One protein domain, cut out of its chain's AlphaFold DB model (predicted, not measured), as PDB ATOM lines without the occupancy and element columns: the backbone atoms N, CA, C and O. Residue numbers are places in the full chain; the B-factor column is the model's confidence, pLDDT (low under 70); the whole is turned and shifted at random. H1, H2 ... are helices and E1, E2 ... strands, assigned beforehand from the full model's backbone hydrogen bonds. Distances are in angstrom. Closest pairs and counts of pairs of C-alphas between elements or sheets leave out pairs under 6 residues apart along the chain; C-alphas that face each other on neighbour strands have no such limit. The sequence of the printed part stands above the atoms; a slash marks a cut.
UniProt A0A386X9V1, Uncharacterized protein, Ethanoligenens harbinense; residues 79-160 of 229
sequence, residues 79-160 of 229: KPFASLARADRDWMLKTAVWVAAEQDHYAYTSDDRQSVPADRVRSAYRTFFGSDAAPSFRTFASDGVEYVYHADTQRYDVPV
ATOM      1  N   LYS A  79     282.099 261.351 230.102       95.56
ATOM      2  CA  LYS A  79     283.074 260.666 229.250       95.56
ATOM      3  C   LYS A  79     284.460 261.298 229.447       95.56
ATOM      4  O   LYS A  79     284.537 262.515 229.600       95.56
ATOM      5  N   PRO A  80     285.552 260.515 229.395       97.25
ATOM      6  CA  PRO A  80     286.900 261.069 229.435       97.25
ATOM      7  C   PRO A  80     287.145 262.098 228.320       97.25
ATOM      8  O   PRO A  80     286.747 261.890 227.173       97.25
ATOM      9  N   PHE A  81     287.853 263.179 228.639       97.94
ATOM     10  CA  PHE A  81     288.300 264.203 227.701       97.94
ATOM     11  C   PHE A  81     289.666 264.776 228.108       97.94
ATOM     12  O   PHE A  81     289.916 265.086 229.270       97.94
ATOM     13  N   ALA A  82     290.539 264.990 227.122       96.44
ATOM     14  CA  ALA A  82     291.890 265.525 227.343       96.44
ATOM     15  C   ALA A  82     291.938 267.061 227.491       96.44
ATOM     16  O   ALA A  82     292.961 267.619 227.867       96.44
ATOM     17  N   SER A  83     290.864 267.764 227.120       96.38
ATOM     18  CA  SER A  83     290.744 269.222 227.259       96.38
ATOM     19  C   SER A  83     289.279 269.656 227.198       96.38
ATOM     20  O   SER A  83     288.466 268.975 226.567       96.38
ATOM     21  N   LEU A  84     288.952 270.823 227.759       94.31
ATOM     22  CA  LEU A  84     287.606 271.412 227.693       94.31
ATOM     23  C   LEU A  84     287.068 271.598 226.265       94.31
ATOM     24  O   LEU A  84     285.859 271.577 226.052       94.31
ATOM     25  N   ALA A  85     287.942 271.760 225.266       94.06
ATOM     26  CA  ALA A  85     287.533 271.846 223.864       94.06
ATOM     27  C   ALA A  85     286.928 270.531 223.340       94.06
ATOM     28  O   ALA A  85     286.089 270.562 222.443       94.06
ATOM     29  N   ARG A  86     287.347 269.392 223.912       96.19
ATOM     30  CA  ARG A  86     286.869 268.041 223.582       96.19
ATOM     31  C   ARG A  86     285.817 267.519 224.565       96.19
ATOM     32  O   ARG A  86     285.360 266.393 224.401       96.19
ATOM     33  N   ALA A  87     285.479 268.294 225.594       96.19
ATOM     34  CA  ALA A  87     284.462 267.916 226.562       96.19
ATOM     35  C   ALA A  87     283.066 267.945 225.927       96.19
ATOM     36  O   ALA A  87     282.770 268.778 225.063       96.19
ATOM     37  N   ASP A  88     282.200 267.047 226.388       95.19
ATOM     38  CA  ASP A  88     280.800 267.015 225.985       95.19
ATOM     39  C   ASP A  88     280.081 268.289 226.467       95.19
ATOM     40  O   ASP A  88     279.990 268.576 227.664       95.19
ATOM     41  N   ARG A  89     279.574 269.073 225.512       94.62
ATOM     42  CA  ARG A  89     278.926 270.361 225.783       94.62
ATOM     43  C   ARG A  89     277.568 270.214 226.454       94.62
ATOM     44  O   ARG A  89     277.157 271.165 227.120       94.62
ATOM     45  N   ASP A  90     276.870 269.099 226.262       93.94
ATOM     46  CA  ASP A  90     275.617 268.821 226.966       93.94
ATOM     47  C   ASP A  90     275.919 268.467 228.420       93.94
ATOM     48  O   ASP A  90     275.306 269.043 229.311       93.94
ATOM     49  N   TRP A  91     276.940 267.644 228.687       93.81
ATOM     50  CA  TRP A  91     277.385 267.347 230.057       93.81
ATOM     51  C   TRP A  91     277.795 268.609 230.831       93.81
ATOM     52  O   TRP A  91     277.343 268.821 231.960       93.81
ATOM     53  N   MET A  92     278.614 269.479 230.226       96.12
ATOM     54  CA  MET A  92     279.043 270.724 230.876       96.12
ATOM     55  C   MET A  92     277.839 271.606 231.231       96.12
ATOM     56  O   MET A  92     277.736 272.139 232.337       96.12
ATOM     57  N   LEU A  93     276.909 271.760 230.286       95.94
ATOM     58  CA  LEU A  93     275.729 272.595 230.469       95.94
ATOM     59  C   LEU A  93     274.752 271.978 231.478       95.94
ATOM     60  O   LEU A  93     274.290 272.683 232.370       95.94
ATOM     61  N   LYS A  94     274.503 270.668 231.398       93.81
ATOM     62  CA  LYS A  94     273.694 269.899 232.352       93.81
ATOM     63  C   LYS A  94     274.211 270.052 233.775       93.81
ATOM     64  O   LYS A  94     273.430 270.365 234.667       93.81
ATOM     65  N   THR A  95     275.521 269.901 233.971       93.62
ATOM     66  CA  THR A  95     276.168 270.074 235.279       93.62
ATOM     67  C   THR A  95     275.900 271.472 235.834       93.62
ATOM     68  O   THR A  95     275.455 271.613 236.970       93.62
ATOM     69  N   ALA A  96     276.103 272.514 235.024       95.31
ATOM     70  CA  ALA A  96     275.882 273.894 235.448       95.31
ATOM     71  C   ALA A  96     274.409 274.197 235.764       95.31
ATOM     72  O   ALA A  96     274.116 274.866 236.753       95.31
ATOM     73  N   VAL A  97     273.480 273.695 234.943       94.44
ATOM     74  CA  VAL A  97     272.036 273.851 235.164       94.44
ATOM     75  C   VAL A  97     271.609 273.146 236.449       94.44
ATOM     76  O   VAL A  97     270.885 273.736 237.245       94.44
ATOM     77  N   TRP A  98     272.086 271.921 236.675       90.44
ATOM     78  CA  TRP A  98     271.786 271.152 237.880       90.44
ATOM     79  C   TRP A  98     272.295 271.863 239.135       90.44
ATOM     80  O   TRP A  98     271.506 272.138 240.035       90.44
ATOM     81  N   VAL A  99     273.568 272.273 239.151       91.25
ATOM     82  CA  VAL A  99     274.142 273.029 240.275       91.25
ATOM     83  C   VAL A  99     273.353 274.309 240.531       91.25
ATOM     84  O   VAL A  99     272.984 274.581 241.668       91.25
ATOM     85  N   ALA A 100     273.039 275.077 239.487       93.19
ATOM     86  CA  ALA A 100     272.253 276.295 239.636       93.19
ATOM     87  C   ALA A 100     270.849 276.015 240.195       93.19
ATOM     88  O   ALA A 100     270.381 276.776 241.038       93.19
ATOM     89  N   ALA A 101     270.194 274.927 239.775       90.25
ATOM     90  CA  ALA A 101     268.878 274.512 240.263       90.25
ATOM     91  C   ALA A 101     268.887 274.069 241.735       90.25
ATOM     92  O   ALA A 101     267.892 274.244 242.436       90.25
ATOM     93  N   GLU A 102     269.985 273.489 242.220       86.88
ATOM     94  CA  GLU A 102     270.148 273.143 243.640       86.88
ATOM     95  C   GLU A 102     270.544 274.340 244.504       86.88
ATOM     96  O   GLU A 102     270.377 274.313 245.725       86.88
ATOM     97  N   GLN A 103     271.039 275.401 243.866       83.62
ATOM     98  CA  GLN A 103     271.470 276.614 244.535       83.62
ATOM     99  C   GLN A 103     270.334 277.535 244.994       83.62
ATOM    100  O   GLN A 103     270.585 278.499 245.703       83.62
ATOM    101  N   ASP A 104     269.087 277.329 244.600       84.50
ATOM    102  CA  ASP A 104     268.008 278.146 245.153       84.50
ATOM    103  C   ASP A 104     266.659 277.469 244.967       84.50
ATOM    104  O   ASP A 104     266.496 276.509 244.213       84.50
ATOM    105  N   HIS A 105     265.665 278.006 245.657       85.75
ATOM    106  CA  HIS A 105     264.275 277.639 245.490       85.75
ATOM    107  C   HIS A 105     263.646 278.574 244.456       85.75
ATOM    108  O   HIS A 105     263.039 279.590 244.798       85.75
ATOM    109  N   TYR A 106     263.795 278.231 243.178       90.00
ATOM    110  CA  TYR A 106     263.140 278.982 242.109       90.00
ATOM    111  C   TYR A 106     261.663 278.613 241.962       90.00
ATOM    112  O   TYR A 106     261.199 277.581 242.452       90.00
ATOM    113  N   ALA A 107     260.927 279.475 241.261       91.69
ATOM    114  CA  ALA A 107     259.547 279.210 240.887       91.69
ATOM    115  C   ALA A 107     259.439 277.965 239.995       91.69
ATOM    116  O   ALA A 107     260.378 277.610 239.278       91.69
ATOM    117  N   TYR A 108     258.265 277.342 240.031       92.81
ATOM    118  CA  TYR A 108     257.914 276.228 239.163       92.81
ATOM    119  C   TYR A 108     256.927 276.686 238.088       92.81
ATOM    120  O   TYR A 108     256.070 277.536 238.344       92.81
ATOM    121  N   THR A 109     257.045 276.119 236.891       91.62
ATOM    122  CA  THR A 109     256.032 276.223 235.836       91.62
ATOM    123  C   THR A 109     254.777 275.432 236.204       91.62
ATOM    124  O   THR A 109     254.794 274.638 237.143       91.62
ATOM    125  N   SER A 110     253.704 275.576 235.420       89.25
ATOM    126  CA  SER A 110     252.506 274.726 235.540       89.25
ATOM    127  C   SER A 110     252.820 273.232 235.433       89.25
ATOM    128  O   SER A 110     252.154 272.425 236.071       89.25
ATOM    129  N   ASP A 111     253.849 272.889 234.657       88.88
ATOM    130  CA  ASP A 111     254.220 271.504 234.346       88.88
ATOM    131  C   ASP A 111     255.327 270.966 235.279       88.88
ATOM    132  O   ASP A 111     256.150 270.148 234.873       88.88
ATOM    133  N   ASP A 112     255.401 271.478 236.514       89.69
ATOM    134  CA  ASP A 112     256.349 271.060 237.563       89.69
ATOM    135  C   ASP A 112     257.839 271.126 237.157       89.69
ATOM    136  O   ASP A 112     258.678 270.329 237.595       89.69
ATOM    137  N   ARG A 113     258.207 272.115 236.334       92.75
ATOM    138  CA  ARG A 113     259.601 272.402 235.963       92.75
ATOM    139  C   ARG A 113     260.111 273.585 236.767       92.75
ATOM    140  O   ARG A 113     259.441 274.606 236.856       92.75
ATOM    141  N   GLN A 114     261.300 273.464 237.340       93.69
ATOM    142  CA  GLN A 114     261.948 274.549 238.067       93.69
ATOM    143  C   GLN A 114     262.556 275.551 237.078       93.69
ATOM    144  O   GLN A 114     263.306 275.159 236.183       93.69
ATOM    145  N   SER A 115     262.261 276.835 237.263       95.75
ATOM    146  CA  SER A 115     262.694 277.921 236.382       95.75
ATOM    147  C   SER A 115     263.991 278.565 236.862       95.75
ATOM    148  O   SER A 115     263.986 279.456 237.707       95.75
ATOM    149  N   VAL A 116     265.114 278.116 236.315       95.94
ATOM    150  CA  VAL A 116     266.474 278.485 236.719       95.94
ATOM    151  C   VAL A 116     266.994 279.665 235.883       95.94
ATOM    152  O   VAL A 116     267.126 279.530 234.665       95.94
ATOM    153  N   PRO A 117     267.345 280.811 236.490       97.50
ATOM    154  CA  PRO A 117     267.909 281.954 235.771       97.50
ATOM    155  C   PRO A 117     269.251 281.649 235.082       97.50
ATOM    156  O   PRO A 117     270.121 280.971 235.634       97.50
ATOM    157  N   ALA A 118     269.454 282.173 233.870       97.50
ATOM    158  CA  ALA A 118     270.644 281.896 233.064       97.50
ATOM    159  C   ALA A 118     271.943 282.482 233.650       97.50
ATOM    160  O   ALA A 118     273.025 281.948 233.407       97.50
ATOM    161  N   ASP A 119     271.873 283.560 234.431       96.88
ATOM    162  CA  ASP A 119     273.019 284.123 235.156       96.88
ATOM    163  C   ASP A 119     273.538 283.157 236.234       96.88
ATOM    164  O   ASP A 119     274.751 282.972 236.361       96.88
ATOM    165  N   ARG A 120     272.635 282.460 236.934       96.75
ATOM    166  CA  ARG A 120     272.978 281.412 237.909       96.75
ATOM    167  C   ARG A 120     273.640 280.222 237.231       96.75
ATOM    168  O   ARG A 120     274.699 279.782 237.675       96.75
ATOM    169  N   VAL A 121     273.097 279.780 236.094       96.81
ATOM    170  CA  VAL A 121     273.727 278.734 235.268       96.81
ATOM    171  C   VAL A 121     275.115 279.170 234.798       96.81
ATOM    172  O   VAL A 121     276.062 278.395 234.881       96.81
ATOM    173  N   ARG A 122     275.282 280.420 234.348       97.62
ATOM    174  CA  ARG A 122     276.590 280.953 233.932       97.62
ATOM    175  C   ARG A 122     277.593 280.966 235.080       97.62
ATOM    176  O   ARG A 122     278.739 280.578 234.870       97.62
ATOM    177  N   SER A 123     277.172 281.396 236.268       94.62
ATOM    178  CA  SER A 123     278.020 281.391 237.461       94.62
ATOM    179  C   SER A 123     278.485 279.973 237.791       94.62
ATOM    180  O   SER A 123     279.681 279.756 237.944       94.62
ATOM    181  N   ALA A 124     277.565 279.004 237.828       94.19
ATOM    182  CA  ALA A 124     277.900 277.603 238.071       94.19
ATOM    183  C   ALA A 124     278.830 277.029 236.989       94.19
ATOM    184  O   ALA A 124     279.797 276.343 237.303       94.19
ATOM    185  N   TYR A 125     278.584 277.351 235.715       96.56
ATOM    186  CA  TYR A 125     279.430 276.926 234.599       96.56
ATOM    187  C   TYR A 125     280.875 277.405 234.770       96.56
ATOM    188  O   TYR A 125     281.817 276.636 234.597       96.56
ATOM    189  N   ARG A 126     281.054 278.670 235.161       94.88
ATOM    190  CA  ARG A 126     282.376 279.270 235.367       94.88
ATOM    191  C   ARG A 126     283.128 278.669 236.551       94.88
ATOM    192  O   ARG A 126     284.330 278.459 236.444       94.88
ATOM    193  N   THR A 127     282.427 278.300 237.625       91.69
ATOM    194  CA  THR A 127     283.028 277.615 238.783       91.69
ATOM    195  C   THR A 127     283.753 276.321 238.398       91.69
ATOM    196  O   THR A 127     284.786 275.999 238.984       91.69
ATOM    197  N   PHE A 128     283.230 275.567 237.427       94.19
ATOM    198  CA  PHE A 128     283.801 274.269 237.052       94.19
ATOM    199  C   PHE A 128     284.665 274.303 235.801       94.19
ATOM    200  O   PHE A 128     285.552 273.465 235.669       94.19
ATOM    201  N   PHE A 129     284.418 275.235 234.881       95.62
ATOM    202  CA  PHE A 129     285.036 275.218 233.550       95.62
ATOM    203  C   PHE A 129     285.886 276.455 233.245       95.62
ATOM    204  O   PHE A 129     286.372 276.592 232.124       95.62
ATOM    205  N   GLY A 130     286.084 277.328 234.236       93.25
ATOM    206  CA  GLY A 130     286.935 278.513 234.167       93.25
ATOM    207  C   GLY A 130     286.131 279.810 234.203       93.25
ATOM    208  O   GLY A 130     285.049 279.912 233.623       93.25
ATOM    209  N   SER A 131     286.679 280.825 234.860       91.19
ATOM    210  CA  SER A 131     286.091 282.159 235.045       91.19
ATOM    211  C   SER A 131     285.710 282.858 233.734       91.19
ATOM    212  O   SER A 131     284.648 283.482 233.652       91.19
ATOM    213  N   ASP A 132     286.507 282.675 232.680       90.25
ATOM    214  CA  ASP A 132     286.243 283.215 231.340       90.25
ATOM    215  C   ASP A 132     285.339 282.323 230.479       90.25
ATOM    216  O   ASP A 132     284.924 282.710 229.381       90.25
ATOM    217  N   ALA A 133     284.979 281.131 230.960       92.38
ATOM    218  CA  ALA A 133     284.166 280.206 230.193       92.38
ATOM    219  C   ALA A 133     282.755 280.771 229.957       92.38
ATOM    220  O   ALA A 133     282.095 281.327 230.847       92.38
ATOM    221  N   ALA A 134     282.281 280.618 228.721       92.06
ATOM    222  CA  ALA A 134     280.974 281.082 228.288       92.06
ATOM    223  C   ALA A 134     280.111 279.884 227.863       92.06
ATOM    224  O   ALA A 134     280.425 279.231 226.864       92.06
ATOM    225  N   PRO A 135     279.018 279.576 228.585       95.44
ATOM    226  CA  PRO A 135     278.092 278.543 228.147       95.44
ATOM    227  C   PRO A 135     277.352 278.985 226.878       95.44
ATOM    228  O   PRO A 135     276.847 280.105 226.794       95.44
ATOM    229  N   SER A 136     277.232 278.068 225.916       95.75
ATOM    230  CA  SER A 136     276.333 278.220 224.770       95.75
ATOM    231  C   SER A 136     274.930 277.754 225.164       95.75
ATOM    232  O   SER A 136     274.610 276.569 225.027       95.75
ATOM    233  N   PHE A 137     274.109 278.668 225.685       97.62
ATOM    234  CA  PHE A 137     272.739 278.351 226.086       97.62
ATOM    235  C   PHE A 137     271.876 277.936 224.893       97.62
ATOM    236  O   PHE A 137     271.893 278.564 223.836       97.62
ATOM    237  N   ARG A 138     271.151 276.835 225.079       97.62
ATOM    238  CA  ARG A 138     270.253 276.189 224.116       97.62
ATOM    239  C   ARG A 138     269.331 275.218 224.843       97.62
ATOM    240  O   ARG A 138     269.677 274.759 225.935       97.62
ATOM    241  N   THR A 139     268.222 274.861 224.209       97.25
ATOM    242  CA  THR A 139     267.459 273.665 224.582       97.25
ATOM    243  C   THR A 139     268.260 272.421 224.206       97.25
ATOM    244  O   THR A 139     268.859 272.376 223.131       97.25
ATOM    245  N   PHE A 140     268.307 271.434 225.096       95.12
ATOM    246  CA  PHE A 140     269.009 270.169 224.873       95.12
ATOM    247  C   PHE A 140     268.336 269.035 225.653       95.12
ATOM    248  O   PHE A 140     267.537 269.286 226.555       95.12
ATOM    249  N   ALA A 141     268.664 267.787 225.322       91.88
ATOM    250  CA  ALA A 141     268.169 266.613 226.031       91.88
ATOM    251  C   ALA A 141     269.334 265.720 226.471       91.88
ATOM    252  O   ALA A 141     270.266 265.490 225.709       91.88
ATOM    253  N   SER A 142     269.264 265.203 227.696       87.69
ATOM    254  CA  SER A 142     270.236 264.261 228.259       87.69
ATOM    255  C   SER A 142     269.511 263.254 229.136       87.69
ATOM    256  O   SER A 142     268.646 263.635 229.921       87.69
ATOM    257  N   ASP A 143     269.865 261.974 229.018       84.31
ATOM    258  CA  ASP A 143     269.311 260.881 229.838       84.31
ATOM    259  C   ASP A 143     267.775 260.794 229.804       84.31
ATOM    260  O   ASP A 143     267.127 260.492 230.804       84.31
ATOM    261  N   GLY A 144     267.184 261.094 228.642       85.56
ATOM    262  CA  GLY A 144     265.730 261.116 228.455       85.56
ATOM    263  C   GLY A 144     265.027 262.322 229.087       85.56
ATOM    264  O   GLY A 144     263.800 262.363 229.105       85.56
ATOM    265  N   VAL A 145     265.781 263.304 229.588       88.50
ATOM    266  CA  VAL A 145     265.261 264.537 230.183       88.50
ATOM    267  C   VAL A 145     265.592 265.722 229.285       88.50
ATOM    268  O   VAL A 145     266.748 265.947 228.931       88.50
ATOM    269  N   GLU A 146     264.574 266.498 228.932       92.75
ATOM    270  CA  GLU A 146     264.728 267.736 228.172       92.75
ATOM    271  C   GLU A 146     264.950 268.929 229.108       92.75
ATOM    272  O   GLU A 146     264.259 269.069 230.118       92.75
ATOM    273  N   TYR A 147     265.865 269.821 228.743       94.50
ATOM    274  CA  TYR A 147     266.173 271.079 229.416       94.50
ATOM    275  C   TYR A 147     265.827 272.214 228.455       94.50
ATOM    276  O   TYR A 147     266.528 272.423 227.464       94.50
ATOM    277  N   VAL A 148     264.742 272.937 228.730       96.69
ATOM    278  CA  VAL A 148     264.206 273.948 227.809       96.69
ATOM    279  C   VAL A 148     264.800 275.305 228.146       96.69
ATOM    280  O   VAL A 148     264.672 275.762 229.279       96.69
ATOM    281  N   TYR A 149     265.448 275.945 227.173       97.94
ATOM    282  CA  TYR A 149     265.973 277.298 227.321       97.94
ATOM    283  C   TYR A 149     265.022 278.326 226.707       97.94
ATOM    284  O   TYR A 149     264.671 278.240 225.532       97.94
ATOM    285  N   HIS A 150     264.671 279.338 227.494       97.75
ATOM    286  CA  HIS A 150     263.851 280.471 227.085       97.75
ATOM    287  C   HIS A 150     264.746 281.702 226.929       97.75
ATOM    288  O   HIS A 150     265.203 282.280 227.918       97.75
ATOM    289  N   ALA A 151     265.043 282.081 225.683       97.19
ATOM    290  CA  ALA A 151     265.952 283.189 225.381       97.19
ATOM    291  C   ALA A 151     265.356 284.566 225.724       97.19
ATOM    292  O   ALA A 151     266.085 285.461 226.143       97.19
ATOM    293  N   ASP A 152     264.040 284.711 225.589       97.19
ATOM    294  CA  ASP A 152     263.257 285.911 225.904       97.19
ATOM    295  C   ASP A 152     263.286 286.264 227.397       97.19
ATOM    296  O   ASP A 152     263.392 287.430 227.768       97.19
ATOM    297  N   THR A 153     263.242 285.245 228.256       96.50
ATOM    298  CA  THR A 153     263.243 285.390 229.721       96.50
ATOM    299  C   THR A 153     264.569 284.990 230.372       96.50
ATOM    300  O   THR A 153     264.691 285.035 231.594       96.50
ATOM    301  N   GLN A 154     265.569 284.614 229.567       97.62
ATOM    302  CA  GLN A 154     266.900 284.170 229.989       97.62
ATOM    303  C   GLN A 154     266.863 283.152 231.138       97.62
ATOM    304  O   GLN A 154     267.508 283.334 232.173       97.62
ATOM    305  N   ARG A 155     266.125 282.053 230.957       97.38
ATOM    306  CA  ARG A 155     265.977 280.996 231.972       97.38
ATOM    307  C   ARG A 155     265.916 279.602 231.359       97.38
ATOM    308  O   ARG A 155     265.562 279.440 230.194       97.38
ATOM    309  N   TYR A 156     266.240 278.607 232.171       97.25
ATOM    310  CA  TYR A 156     265.994 277.200 231.896       97.25
ATOM    311  C   TYR A 156     264.779 276.713 232.674       97.25
ATOM    312  O   TYR A 156     264.723 276.919 233.879       97.25
ATOM    313  N   ASP A 157     263.870 275.997 232.022       96.06
ATOM    314  CA  ASP A 157     262.835 275.226 232.708       96.06
ATOM    315  C   ASP A 157     263.292 273.763 232.784       96.06
ATOM    316  O   ASP A 157     263.439 273.079 231.766       96.06
ATOM    317  N   VAL A 158     263.549 273.279 234.001       92.62
ATOM    318  CA  VAL A 158     264.196 271.984 234.274       92.62
ATOM    319  C   VAL A 158     263.226 271.050 234.997       92.62
ATOM    320  O   VAL A 158     262.709 271.429 236.047       92.62
ATOM    321  N   PRO A 159     262.972 269.827 234.504       87.75
ATOM    322  CA  PRO A 159     262.093 268.886 235.192       87.75
ATOM    323  C   PRO A 159     262.666 268.490 236.553       87.75
ATOM    324  O   PRO A 159     263.867 268.257 236.678       87.75
ATOM    325  N   VAL A 160     261.818 268.315 237.568       79.94
ATOM    326  CA  VAL A 160     262.263 267.796 238.879       79.94
ATOM    327  C   VAL A 160     262.910 266.408 238.787       79.94
ATOM    328  O   VAL A 160     263.776 266.071 239.590       79.94
TER     329      VAL A 160
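AT A GLANCE: This is residues 79 to 160 of the 229 residues of an uncharacterized protein of Ethanoligenens harbinense (UniProt A0A386X9V1). A small twisted sheet of four antiparallel strands has helix H1 crossing one of its faces, and a second helix, H2, sets off from the sheet directly after E1 and packs on H1. The stretch before H1, with Ala 82, reaches one end of the longest axis, and the loop between H1 and E1, with Ser 110, reaches the other. The printed part has 82 residues with two named helices and four named strands, in the order H1, E1, H2, E2, E3, E4; the sheet's order is E1, E4, E3, E2, and the class is mixed, helices and strands. The whole is compact, with a radius of gyration of the C-alphas of 12.5 A, and its outline is elongated, spanning 41 by 27 by 22 A.

HOW THE PARTS SIT: Start with the sheet: edge strand E1, residues 113 to 117, is the antiparallel neighbour of E4, residues 155 to 159, at 153 degrees; look for N 116 and O 156, 2.7 A apart and within hydrogen-bond range. E4 is antiparallel to E3, residues 145 to 150, at 159 degrees, with N 150 and O 155 at 2.8 A. E3 is antiparallel to the other edge strand, E2, residues 140 to 142, with N 147 and O 140 at 2.8 A. E2, E3 and E4 form a meander, each strand the antiparallel neighbour of the one before; E2 and E3 are a hairpin, as are E3 and E4. The pairing is staggered: E3 pairs with E2 over residues 145 to 147 and with E4 over 148 to 150. E2 is apart from E1 and from E4. Next find H1, residues 89 to 102, on the sheet at a height of 8.6 A; it runs across the strands, at 85 degrees to E4 on the local plane. Its closest C-alphas to E1 are those of Ala 101 and Val 116, 5.8 A. H2, residues 118 to 129, touches H1 at a steep tilt of 63 degrees, opposite ways; the C-alphas of Ala 96 and Tyr 125 come closest, at 4.7 A. H1 and H2 on one face of the sheet make two layers, one of helices and one of strands. In H1 every O i to N i+4 pair is within hydrogen-bond range; in H2, 7 of 8 are.

IN THESE COORDINATES: Find C-alpha 89 at (278.926, 270.361, 225.783); from there H1 runs 20.1 A to C-alpha 102. H2 runs 15.9 A from C-alpha 118 at (270.644, 281.896, 233.064). E3 is 16.3 A long, E4 13.1 A, E1 12.7 A and E2 6.9 A; E4 ends at C-alpha 159 at (262.093, 268.886, 235.192).

THE WHOLE: The two C-alphas farthest apart are those of Ala 82 and Ser 110, 41.3 A. The printed part has no cut and no long link. Its mean pLDDT is 93.5, and no printed residue is under 70.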